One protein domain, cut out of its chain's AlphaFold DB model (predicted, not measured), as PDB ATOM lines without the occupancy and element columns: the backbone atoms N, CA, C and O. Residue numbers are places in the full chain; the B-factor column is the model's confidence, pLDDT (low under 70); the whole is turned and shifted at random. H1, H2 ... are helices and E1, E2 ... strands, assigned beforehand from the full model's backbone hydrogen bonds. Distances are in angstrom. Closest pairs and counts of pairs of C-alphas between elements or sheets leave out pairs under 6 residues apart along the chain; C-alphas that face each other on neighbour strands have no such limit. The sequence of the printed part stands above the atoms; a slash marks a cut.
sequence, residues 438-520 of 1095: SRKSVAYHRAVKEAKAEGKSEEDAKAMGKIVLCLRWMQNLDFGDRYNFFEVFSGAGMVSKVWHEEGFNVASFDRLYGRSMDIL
ATOM      1  N   SER A 438      22.021  -4.185  23.426       64.31
ATOM      2  CA  SER A 438      22.752  -4.243  24.704       64.31
ATOM      3  C   SER A 438      23.885  -3.208  24.772       64.31
ATOM      4  O   SER A 438      24.642  -3.058  23.810       64.31
ATOM      5  N   ARG A 439      24.076  -2.566  25.937       73.00
ATOM      6  CA  ARG A 439      25.150  -1.578  26.200       73.00
ATOM      7  C   ARG A 439      26.545  -2.071  25.759       73.00
ATOM      8  O   ARG A 439      27.379  -1.265  25.344       73.00
ATOM      9  N   LYS A 440      26.793  -3.390  25.798       74.94
ATOM     10  CA  LYS A 440      28.036  -4.036  25.326       74.94
ATOM     11  C   LYS A 440      28.133  -4.073  23.784       74.94
ATOM     12  O   LYS A 440      29.180  -3.752  23.231       74.94
ATOM     13  N   SER A 441      27.025  -4.348  23.089       81.56
ATOM     14  CA  SER A 441      26.920  -4.293  21.617       81.56
ATOM     15  C   SER A 441      27.056  -2.863  21.072       81.56
ATOM     16  O   SER A 441      27.778  -2.635  20.101       81.56
ATOM     17  N   VAL A 442      26.448  -1.872  21.737       91.62
ATOM     18  CA  VAL A 442      26.573  -0.453  21.350       91.62
ATOM     19  C   VAL A 442      28.030   0.021  21.416       91.62
ATOM     20  O   VAL A 442      28.492   0.690  20.494       91.62
ATOM     21  N   ALA A 443      28.785  -0.370  22.452       82.50
ATOM     22  CA  ALA A 443      30.211  -0.046  22.562       82.50
ATOM     23  C   ALA A 443      31.058  -0.723  21.468       82.50
ATOM     24  O   ALA A 443      31.852  -0.045  20.818       82.50
ATOM     25  N   TYR A 444      30.830  -2.017  21.204       95.56
ATOM     26  CA  TYR A 444      31.463  -2.735  20.090       95.56
ATOM     27  C   TYR A 444      31.223  -2.015  18.752       95.56
ATOM     28  O   TYR A 444      32.168  -1.689  18.036       95.56
ATOM     29  N   HIS A 445      29.966  -1.693  18.425       93.56
ATOM     30  CA  HIS A 445      29.634  -1.036  17.160       93.56
ATOM     31  C   HIS A 445      30.116   0.419  17.074       93.56
ATOM     32  O   HIS A 445      30.431   0.868  15.969       93.56
ATOM     33  N   ARG A 446      30.233   1.141  18.199       94.25
ATOM     34  CA  ARG A 446      30.880   2.462  18.244       94.25
ATOM     35  C   ARG A 446      32.359   2.347  17.874       94.25
ATOM     36  O   ARG A 446      32.760   2.964  16.896       94.25
ATOM     37  N   ALA A 447      33.111   1.477  18.548       92.62
ATOM     38  CA  ALA A 447      34.537   1.266  18.284       92.62
ATOM     39  C   ALA A 447      34.821   0.776  16.848       92.62
ATOM     40  O   ALA A 447      35.731   1.280  16.194       92.62
ATOM     41  N   VAL A 448      33.998  -0.134  16.304       96.06
ATOM     42  CA  VAL A 448      34.092  -0.559  14.890       96.06
ATOM     43  C   VAL A 448      33.833   0.612  13.931       96.06
ATOM     44  O   VAL A 448      34.499   0.724  12.903       96.06
ATOM     45  N   LYS A 449      32.857   1.481  14.226       96.81
ATOM     46  CA  LYS A 449      32.535   2.645  13.383       96.81
ATOM     47  C   LYS A 449      33.636   3.710  13.441       96.81
ATOM     48  O   LYS A 449      33.945   4.305  12.417       96.81
ATOM     49  N   GLU A 450      34.205   3.921  14.620       95.62
ATOM     50  CA  GLU A 450      35.279   4.877  14.902       95.62
ATOM     51  C   GLU A 450      36.576   4.448  14.200       95.62
ATOM     52  O   GLU A 450      37.076   5.186  13.357       95.62
ATOM     53  N   ALA A 451      37.000   3.190  14.360       94.81
ATOM     54  CA  ALA A 451      38.140   2.631  13.627       94.81
ATOM     55  C   ALA A 451      37.962   2.656  12.093       94.81
ATOM     56  O   ALA A 451      38.918   2.901  11.358       94.81
ATOM     57  N   LYS A 452      36.734   2.467  11.584       96.62
ATOM     58  CA  LYS A 452      36.437   2.657  10.151       96.62
ATOM     59  C   LYS A 452      36.480   4.125   9.707       96.62
ATOM     60  O   LYS A 452      36.792   4.380   8.549       96.62
ATOM     61  N   ALA A 453      36.171   5.079  10.587       95.31
ATOM     62  CA  ALA A 453      36.301   6.510  10.299       95.31
ATOM     63  C   ALA A 453      37.772   6.967  10.298       95.31
ATOM     64  O   ALA A 453      38.139   7.825   9.503       95.31
ATOM     65  N   GLU A 454      38.623   6.326  11.106       96.94
ATOM     66  CA  GLU A 454      40.091   6.453  11.069       96.94
ATOM     67  C   GLU A 454      40.737   5.806   9.821       96.94
ATOM     68  O   GLU A 454      41.955   5.852   9.661       96.94
ATOM     69  N   GLY A 455      39.953   5.177   8.936       96.44
ATOM     70  CA  GLY A 455      40.446   4.544   7.707       96.44
ATOM     71  C   GLY A 455      41.116   3.177   7.894       96.44
ATOM     72  O   GLY A 455      41.702   2.664   6.940       96.44
ATOM     73  N   LYS A 456      41.028   2.566   9.084       95.94
ATOM     74  CA  LYS A 456      41.544   1.210   9.350       95.94
ATOM     75  C   LYS A 456      40.742   0.165   8.563       95.94
ATOM     76  O   LYS A 456      39.582   0.405   8.206       95.94
ATOM     77  N   SER A 457      41.337  -1.000   8.279       97.06
ATOM     78  CA  SER A 457      40.645  -2.028   7.491       97.06
ATOM     79  C   SER A 457      39.405  -2.558   8.224       97.06
ATOM     80  O   SER A 457      39.243  -2.394   9.436       97.06
ATOM     81  N   GLU A 458      38.500  -3.227   7.506       94.88
ATOM     82  CA  GLU A 458      37.326  -3.820   8.152       94.88
ATOM     83  C   GLU A 458      37.695  -4.927   9.164       94.88
ATOM     84  O   GLU A 458      36.921  -5.189  10.088       94.88
ATOM     85  N   GLU A 459      38.863  -5.550   9.028       93.06
ATOM     86  CA  GLU A 459      39.338  -6.585   9.949       93.06
ATOM     87  C   GLU A 459      39.957  -5.950  11.203       93.06
ATOM     88  O   GLU A 459      39.549  -6.299  12.315       93.06
ATOM     89  N   ASP A 460      40.786  -4.912  11.042       93.62
ATOM     90  CA  ASP A 460      41.326  -4.102  12.149       93.62
ATOM     91  C   ASP A 460      40.208  -3.440  12.964       93.62
ATOM     92  O   ASP A 460      40.211  -3.464  14.194       93.62
ATOM     93  N   ALA A 461      39.197  -2.885  12.290       94.56
ATOM     94  CA  ALA A 461      38.060  -2.260  12.954       94.56
ATOM     95  C   ALA A 461      37.246  -3.270  13.780       94.56
ATOM     96  O   ALA A 461      36.769  -2.942  14.869       94.56
ATOM     97  N   LYS A 462      37.120  -4.520  13.309       94.12
ATOM     98  CA  LYS A 462      36.518  -5.620  14.084       94.12
ATOM     99  C   LYS A 462      37.416  -6.065  15.241       94.12
ATOM    100  O   LYS A 462      36.881  -6.431  16.287       94.12
ATOM    101  N   ALA A 463      38.741  -6.017  15.095       92.50
ATOM    102  CA  ALA A 463      39.678  -6.278  16.190       92.50
ATOM    103  C   ALA A 463      39.567  -5.208  17.294       92.50
ATOM    104  O   ALA A 463      39.329  -5.560  18.448       92.50
ATOM    105  N   MET A 464      39.591  -3.918  16.934       88.94
ATOM    106  CA  MET A 464      39.334  -2.788  17.846       88.94
ATOM    107  C   MET A 464      37.994  -2.946  18.586       88.94
ATOM    108  O   MET A 464      37.928  -2.800  19.806       88.94
ATOM    109  N   GLY A 465      36.932  -3.334  17.869       93.31
ATOM    110  CA  GLY A 465      35.633  -3.655  18.469       93.31
ATOM    111  C   GLY A 465      35.704  -4.767  19.521       93.31
ATOM    112  O   GLY A 465      35.145  -4.616  20.609       93.31
ATOM    113  N   LYS A 466      36.404  -5.873  19.227       90.06
ATOM    114  CA  LYS A 466      36.602  -6.984  20.178       90.06
ATOM    115  C   LYS A 466      37.382  -6.547  21.419       90.06
ATOM    116  O   LYS A 466      36.971  -6.901  22.517       90.06
ATOM    117  N   ILE A 467      38.442  -5.750  21.263       87.12
ATOM    118  CA  ILE A 467      39.240  -5.228  22.387       87.12
ATOM    119  C   ILE A 467      38.349  -4.417  23.340       87.12
ATOM    120  O   ILE A 467      38.330  -4.682  24.541       87.12
ATOM    121  N   VAL A 468      37.525  -3.506  22.811       88.25
ATOM    122  CA  VAL A 468      36.565  -2.724  23.614       88.25
ATOM    123  C   VAL A 468      35.506  -3.611  24.284       88.25
ATOM    124  O   VAL A 468      35.093  -3.331  25.410       88.25
ATOM    125  N   LEU A 469      35.087  -4.707  23.640       83.81
ATOM    126  CA  LEU A 469      34.171  -5.680  24.242       83.81
ATOM    127  C   LEU A 469      34.823  -6.451  25.407       83.81
ATOM    128  O   LEU A 469      34.158  -6.661  26.419       83.81
ATOM    129  N   CYS A 470      36.101  -6.825  25.289       70.38
ATOM    130  CA  CYS A 470      36.875  -7.491  26.344       70.38
ATOM    131  C   CYS A 470      37.159  -6.560  27.531       70.38
ATOM    132  O   CYS A 470      36.848  -6.922  28.665       70.38
ATOM    133  N   LEU A 471      37.642  -5.336  27.290       73.19
ATOM    134  CA  LEU A 471      37.864  -4.336  28.345       73.19
ATOM    135  C   LEU A 471      36.565  -4.036  29.112       73.19
ATOM    136  O   LEU A 471      36.540  -4.055  30.342       73.19
ATOM    137  N   ARG A 472      35.443  -3.870  28.395       72.00
ATOM    138  CA  ARG A 472      34.119  -3.684  29.014       72.00
ATOM    139  C   ARG A 472      33.527  -4.971  29.611       72.00
ATOM    140  O   ARG A 472      32.475  -4.918  30.247       72.00
ATOM    141  N   TRP A 473      34.150  -6.132  29.419       66.88
ATOM    142  CA  TRP A 473      33.822  -7.355  30.158       66.88
ATOM    143  C   TRP A 473      34.576  -7.379  31.494       66.88
ATOM    144  O   TRP A 473      33.927  -7.517  32.530       66.88
ATOM    145  N   MET A 474      35.884  -7.095  31.472       59.16
ATOM    146  CA  MET A 474      36.738  -6.972  32.665       59.16
ATOM    147  C   MET A 474      36.226  -5.911  33.652       59.16
ATOM    148  O   MET A 474      36.183  -6.171  34.845       59.16
ATOM    149  N   GLN A 475      35.718  -4.771  33.169       57.59
ATOM    150  CA  GLN A 475      35.127  -3.705  34.004       57.59
ATOM    151  C   GLN A 475      33.863  -4.086  34.814       57.59
ATOM    152  O   GLN A 475      33.328  -3.228  35.506       57.59
ATOM    153  N   ASN A 476      33.342  -5.317  34.714       56.09
ATOM    154  CA  ASN A 476      32.260  -5.805  35.596       56.09
ATOM    155  C   ASN A 476      32.736  -6.935  36.531       56.09
ATOM    156  O   ASN A 476      31.900  -7.627  37.106       56.09
ATOM    157  N   LEU A 477      34.047  -7.173  36.621       49.16
ATOM    158  CA  LEU A 477      34.641  -8.116  37.561       49.16
ATOM    159  C   LEU A 477      35.144  -7.311  38.760       49.16
ATOM    160  O   LEU A 477      36.183  -6.659  38.677       49.16
ATOM    161  N   ASP A 478      34.366  -7.312  39.839       43.44
ATOM    162  CA  ASP A 478      34.750  -6.647  41.081       43.44
ATOM    163  C   ASP A 478      35.761  -7.525  41.833       43.44
ATOM    164  O   ASP A 478      35.443  -8.612  42.323       43.44
ATOM    165  N   PHE A 479      37.016  -7.080  41.851       50.84
ATOM    166  CA  PHE A 479      38.147  -7.787  42.442       50.84
ATOM    167  C   PHE A 479      38.814  -6.902  43.498       50.84
ATOM    168  O   PHE A 479      39.920  -6.411  43.281       50.84
ATOM    169  N   GLY A 480      38.157  -6.717  44.647       51.97
ATOM    170  CA  GLY A 480      38.728  -5.969  45.772       51.97
ATOM    171  C   GLY A 480      40.144  -6.439  46.141       51.97
ATOM    172  O   GLY A 480      40.331  -7.612  46.484       51.97
ATOM    173  N   ASP A 481      41.098  -5.509  46.011       58.16
ATOM    174  CA  ASP A 481      42.488  -5.375  46.498       58.16
ATOM    175  C   ASP A 481      43.432  -6.599  46.554       58.16
ATOM    176  O   ASP A 481      44.554  -6.500  47.045       58.16
ATOM    177  N   ARG A 482      43.031  -7.769  46.044       61.94
ATOM    178  CA  ARG A 482      43.794  -9.025  46.196       61.94
ATOM    179  C   ARG A 482      44.864  -9.272  45.127       61.94
ATOM    180  O   ARG A 482      45.750 -10.092  45.366       61.94
ATOM    181  N   TYR A 483      44.800  -8.593  43.981       71.12
ATOM    182  CA  TYR A 483      45.697  -8.812  42.839       71.12
ATOM    183  C   TYR A 483      46.305  -7.502  42.338       71.12
ATOM    184  O   TYR A 483      45.590  -6.539  42.075       71.12
ATOM    185  N   ASN A 484      47.624  -7.504  42.150       74.81
ATOM    186  CA  ASN A 484      48.403  -6.348  41.709       74.81
ATOM    187  C   ASN A 484      48.479  -6.279  40.174       74.81
ATOM    188  O   ASN A 484      48.456  -5.192  39.603       74.81
ATOM    189  N   PHE A 485      48.533  -7.438  39.504       67.06
ATOM    190  CA  PHE A 485      48.547  -7.545  38.041       67.06
ATOM    191  C   PHE A 485      47.619  -8.661  37.537       67.06
ATOM    192  O   PHE A 485      47.291  -9.607  38.256       67.06
ATOM    193  N   PHE A 486      47.213  -8.559  36.270       65.69
ATOM    194  CA  PHE A 486      46.350  -9.532  35.598       65.69
ATOM    195  C   PHE A 486      46.974  -9.947  34.264       65.69
ATOM    196  O   PHE A 486      47.197  -9.110  33.389       65.69
ATOM    197  N   GLU A 487      47.243 -11.239  34.100       69.75
ATOM    198  CA  GLU A 487      47.924 -11.798  32.937       69.75
ATOM    199  C   GLU A 487      46.944 -12.485  31.977       69.75
ATOM    200  O   GLU A 487      46.269 -13.469  32.303       69.75
ATOM    201  N   VAL A 488      46.887 -11.951  30.758       54.34
ATOM    202  CA  VAL A 488      45.934 -12.338  29.717       54.34
ATOM    203  C   VAL A 488      46.716 -12.739  28.460       54.34
ATOM    204  O   VAL A 488      47.117 -11.884  27.676       54.34
ATOM    205  N   PHE A 489      46.906 -14.054  28.285       54.78
ATOM    206  CA  PHE A 489      47.593 -14.716  27.159       54.78
ATOM    207  C   PHE A 489      49.120 -14.488  27.064       54.78
ATOM    208  O   PHE A 489      49.625 -14.040  26.036       54.78
ATOM    209  N   SER A 490      49.872 -14.837  28.116       49.94
ATOM    210  CA  SER A 490      51.347 -14.825  28.087       49.94
ATOM    211  C   SER A 490      51.975 -16.054  27.420       49.94
ATOM    212  O   SER A 490      53.065 -15.943  26.864       49.94
ATOM    213  N   GLY A 491      51.301 -17.209  27.458       47.91
ATOM    214  CA  GLY A 491      51.890 -18.496  27.094       47.91
ATOM    215  C   GLY A 491      52.698 -19.082  28.257       47.91
ATOM    216  O   GLY A 491      53.655 -18.487  28.751       47.91
ATOM    217  N   ALA A 492      52.284 -20.261  28.726       59.06
ATOM    218  CA  ALA A 492      52.908 -21.022  29.819       59.06
ATOM    219  C   ALA A 492      53.059 -20.292  31.179       59.06
ATOM    220  O   ALA A 492      53.626 -20.866  32.108       59.06
ATOM    221  N   GLY A 493      52.533 -19.070  31.337       62.12
ATOM    222  CA  GLY A 493      52.578 -18.307  32.591       62.12
ATOM    223  C   GLY A 493      53.969 -17.800  32.991       62.12
ATOM    224  O   GLY A 493      54.189 -17.505  34.165       62.12
ATOM    225  N   MET A 494      54.923 -17.713  32.053       66.25
ATOM    226  CA  MET A 494      56.304 -17.320  32.376       66.25
ATOM    227  C   MET A 494      56.417 -15.907  32.963       66.25
ATOM    228  O   MET A 494      57.231 -15.693  33.856       66.25
ATOM    229  N   VAL A 495      55.598 -14.958  32.507       62.22
ATOM    230  CA  VAL A 495      55.645 -13.574  33.003       62.22
ATOM    231  C   VAL A 495      54.957 -13.458  34.371       62.22
ATOM    232  O   VAL A 495      55.534 -12.858  35.275       62.22
ATOM    233  N   SER A 496      53.838 -14.156  34.611       73.25
ATOM    234  CA  SER A 496      53.281 -14.329  35.972       73.25
ATOM    235  C   SER A 496      54.287 -14.915  36.965       73.25
ATOM    236  O   SER A 496      54.264 -14.553  38.139       73.25
ATOM    237  N   LYS A 497      55.169 -15.823  36.520       73.94
ATOM    238  CA  LYS A 497      56.218 -16.403  37.373       73.94
ATOM    239  C   LYS A 497      57.241 -15.349  37.809       73.94
ATOM    240  O   LYS A 497      57.539 -15.291  38.994       73.94
ATOM    241  N   VAL A 498      57.696 -14.483  36.895       73.56
ATOM    242  CA  VAL A 498      58.598 -13.360  37.222       73.56
ATOM    243  C   VAL A 498      57.935 -12.393  38.207       73.56
ATOM    244  O   VAL A 498      58.517 -12.081  39.238       73.56
ATOM    245  N   TRP A 499      56.687 -11.984  37.963       73.06
ATOM    246  CA  TRP A 499      55.982 -11.077  38.879       73.06
ATOM    247  C   TRP A 499      55.721 -11.688  40.265       73.06
ATOM    248  O   TRP A 499      55.755 -10.966  41.259       73.06
ATOM    249  N   HIS A 500      55.498 -13.003  40.361       78.06
ATOM    250  CA  HIS A 500      55.440 -13.697  41.651       78.06
ATOM    251  C   HIS A 500      56.810 -13.782  42.342       78.06
ATOM    252  O   HIS A 500      56.870 -13.681  43.565       78.06
ATOM    253  N   GLU A 501      57.901 -13.933  41.588       79.56
ATOM    254  CA  GLU A 501      59.276 -13.902  42.114       79.56
ATOM    255  C   GLU A 501      59.675 -12.494  42.597       79.56
ATOM    256  O   GLU A 501      60.399 -12.373  43.584       79.56
ATOM    257  N   GLU A 502      59.109 -11.438  42.006       79.44
ATOM    258  CA  GLU A 502      59.165 -10.054  42.510       79.44
ATOM    259  C   GLU A 502      58.148  -9.750  43.638       79.44
ATOM    260  O   GLU A 502      58.102  -8.633  44.153       79.44
ATOM    261  N   GLY A 503      57.342 -10.731  44.067       81.81
ATOM    262  CA  GLY A 503      56.433 -10.608  45.215       81.81
ATOM    263  C   GLY A 503      55.062  -9.982  44.929       81.81
ATOM    264  O   GLY A 503      54.344  -9.635  45.868       81.81
ATOM    265  N   PHE A 504      54.657  -9.843  43.664       78.75
ATOM    266  CA  PHE A 504      53.329  -9.349  43.295       78.75
ATOM    267  C   PHE A 504      52.289 -10.481  43.213       78.75
ATOM    268  O   PHE A 504      52.554 -11.575  42.712       78.75
ATOM    269  N   ASN A 505      51.054 -10.200  43.643       75.00
ATOM    270  CA  ASN A 505      49.923 -11.107  43.440       75.00
ATOM    271  C   ASN A 505      49.415 -10.992  41.996       75.00
ATOM    272  O   ASN A 505      48.892  -9.942  41.619       75.00
ATOM    273  N   VAL A 506      49.528 -12.059  41.198       77.81
ATOM    274  CA  VAL A 506      49.107 -12.068  39.787       77.81
ATOM    275  C   VAL A 506      48.056 -13.141  39.520       77.81
ATOM    276  O   VAL A 506      48.197 -14.287  39.940       77.81
ATOM    277  N   ALA A 507      47.002 -12.779  38.787       70.25
ATOM    278  CA  ALA A 507      46.003 -13.722  38.284       70.25
ATOM    279  C   ALA A 507      46.243 -14.009  36.792       70.25
ATOM    280  O   ALA A 507      46.291 -13.074  35.994       70.25
ATOM    281  N   SER A 508      46.364 -15.283  36.398       74.44
ATOM    282  CA  SER A 508      46.609 -15.697  35.006       74.44
ATOM    283  C   SER A 508      45.511 -16.605  34.450       74.44
ATOM    284  O   SER A 508      45.056 -17.546  35.102       74.44
ATOM    285  N   PHE A 509      45.075 -16.331  33.216       56.75
ATOM    286  CA  PHE A 509      43.915 -17.015  32.618       56.75
ATOM    287  C   PHE A 509      44.221 -18.380  31.965       56.75
ATOM    288  O   PHE A 509      43.303 -19.171  31.744       56.75
ATOM    289  N   ASP A 510      45.490 -18.690  31.673       52.00
ATOM    290  CA  ASP A 510      45.882 -19.869  30.874       52.00
ATOM    291  C   ASP A 510      45.532 -21.220  31.538       52.00
ATOM    292  O   ASP A 510      45.277 -22.209  30.843       52.00
ATOM    293  N   ARG A 511      45.448 -21.287  32.878       48.38
ATOM    294  CA  ARG A 511      45.125 -22.533  33.606       48.38
ATOM    295  C   ARG A 511      43.708 -23.066  33.349       48.38
ATOM    296  O   ARG A 511      43.488 -24.261  33.527       48.38
ATOM    297  N   LEU A 512      42.765 -22.231  32.904       44.34
ATOM    298  CA  LEU A 512      41.355 -22.616  32.723       44.34
ATOM    299  C   LEU A 512      41.073 -23.477  31.478       44.34
ATOM    300  O   LEU A 512      39.998 -24.070  31.393       44.34
ATOM    301  N   TYR A 513      42.003 -23.562  30.518       45.28
ATOM    302  CA  TYR A 513      41.734 -24.154  29.195       45.28
ATOM    303  C   TYR A 513      42.594 -25.375  28.823       45.28
ATOM    304  O   TYR A 513      42.426 -25.938  27.739       45.28
ATOM    305  N   GLY A 514      43.484 -25.834  29.710       39.41
ATOM    306  CA  GLY A 514      44.212 -27.108  29.568       39.41
ATOM    307  C   GLY A 514      45.257 -27.181  28.440       39.41
ATOM    308  O   GLY A 514      45.886 -28.224  28.261       39.41
ATOM    309  N   ARG A 515      45.451 -26.096  27.682       47.00
ATOM    310  CA  ARG A 515      46.539 -25.850  26.718       47.00
ATOM    311  C   ARG A 515      46.826 -24.348  26.696       47.00
ATOM    312  O   ARG A 515      45.884 -23.569  26.838       47.00
ATOM    313  N   SER A 516      48.081 -23.944  26.492       41.69
ATOM    314  CA  SER A 516      48.411 -22.527  26.305       41.69
ATOM    315  C   SER A 516      47.799 -21.986  25.008       41.69
ATOM    316  O   SER A 516      47.603 -22.720  24.034       41.69
ATOM    317  N   MET A 517      47.482 -20.689  24.997       40.19
ATOM    318  CA  MET A 517      47.077 -19.972  23.789       40.19
ATOM    319  C   MET A 517      48.196 -19.028  23.351       40.19
ATOM    320  O   MET A 517      48.125 -17.820  23.562       40.19
ATOM    321  N   ASP A 518      49.229 -19.593  22.728       45.31
ATOM    322  CA  ASP A 518      50.402 -18.852  22.255       45.31
ATOM    323  C   ASP A 518      50.041 -17.948  21.059       45.31
ATOM    324  O   ASP A 518      50.197 -18.320  19.893       45.31
ATOM    325  N   ILE A 519      49.561 -16.732  21.333       38.56
ATOM    326  CA  ILE A 519      49.210 -15.745  20.295       38.56
ATOM    327  C   ILE A 519      50.459 -15.293  19.506       38.56
ATOM    328  O   ILE A 519      50.359 -14.972  18.323       38.56
ATOM    329  N   LEU A 520      51.645 -15.327  20.124       37.09
ATOM    330  CA  LEU A 520      52.910 -14.915  19.498       37.09
ATOM    331  C   LEU A 520      53.350 -15.829  18.337       37.09
ATOM    332  O   LEU A 520      53.940 -15.342  17.374       37.09
TER     333      LEU A 520
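Overview. This is residues 438 to 520 of the 1095 residues of the protein "CML24 protein" of Symbiodinium necroappetens (UniProt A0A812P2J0). Two small lobes are joined by a short link, residues 475 to 484: a helical hairpin of H1 and H2, side by side, makes one lobe, and two very short parallel strands, E1 and E2, with helix H3 packed on them make the other. Residues 474 to 480 stick out free between the lobes, and after E2 a tail with no named element, residues 509 to 520, ends the printed part. The printed part has 83 residues, with three named helices and two named strands in the order H1, H2, E1, H3, E2; the sheet has the order E1, E2 and is parallel, and the class is mostly helix. The whole is loose, with a radius of gyration of the C-alphas of 16.0 A and spans of 44 by 30 by 23 A.

Arrangement. H1, residues 439 to 453, and H2, residues 458 to 474, form a helical hairpin and touch, the closest C-alphas being those of Tyr 444 and Gly 465, 4.6 A apart. They run opposite ways at a shallow tilt of 33 degrees, only just short of steep. E1, residues 485 to 487, and E2, residues 506 to 508, are parallel neighbours, with 17 degrees between their directions. N 487 and O 507 are within hydrogen-bond range at 2.8 A, as are N 507 and O 485 at 3.2 A. H3, residues 494 to 501, comes between them along the chain, and E1, H3 and E2 are a strand-helix-strand unit, two parallel neighbour strands with a helix between, whose crossover is right-handed. The closest C-alphas of H3 and E2 are those of Ser 496 and Val 506, 6.1 A apart; those of H3 and E1 are Ser 496 and Glu 487, 6.7 A apart. H1 is apart from E1, H3 and E2, and H2 is apart from H3 and E2. In H1, H2 and H3 every O i to N i+4 pair is within hydrogen-bond range.

Along the chain. H1 begins at C-alpha 439, at (25.150, -1.578, 26.200), and is 21.0 A long from first to last C-alpha. H2 is 24.7 A long and ends at C-alpha 474, at (36.738, -6.972, 32.665). E1 is 6.7 A long, H3 10.7 A and E2 6.5 A. E2 ends at C-alpha 508, at (46.609, -15.697, 35.006).

Size, cuts and confidence. The two C-alphas farthest apart are those of Ala 453 and Glu 501, at 44.2 A. The printed part has no cut. The links H1 to H2 and H3 to E2 are tight, those from H2 to E1 and E1 to H3 are short, and no link is long. The mean pLDDT of the printed part is 72.3, and 34 residues are under 70: residue 438 and residues 473 to 482, 485 to 495 and 509 to 520.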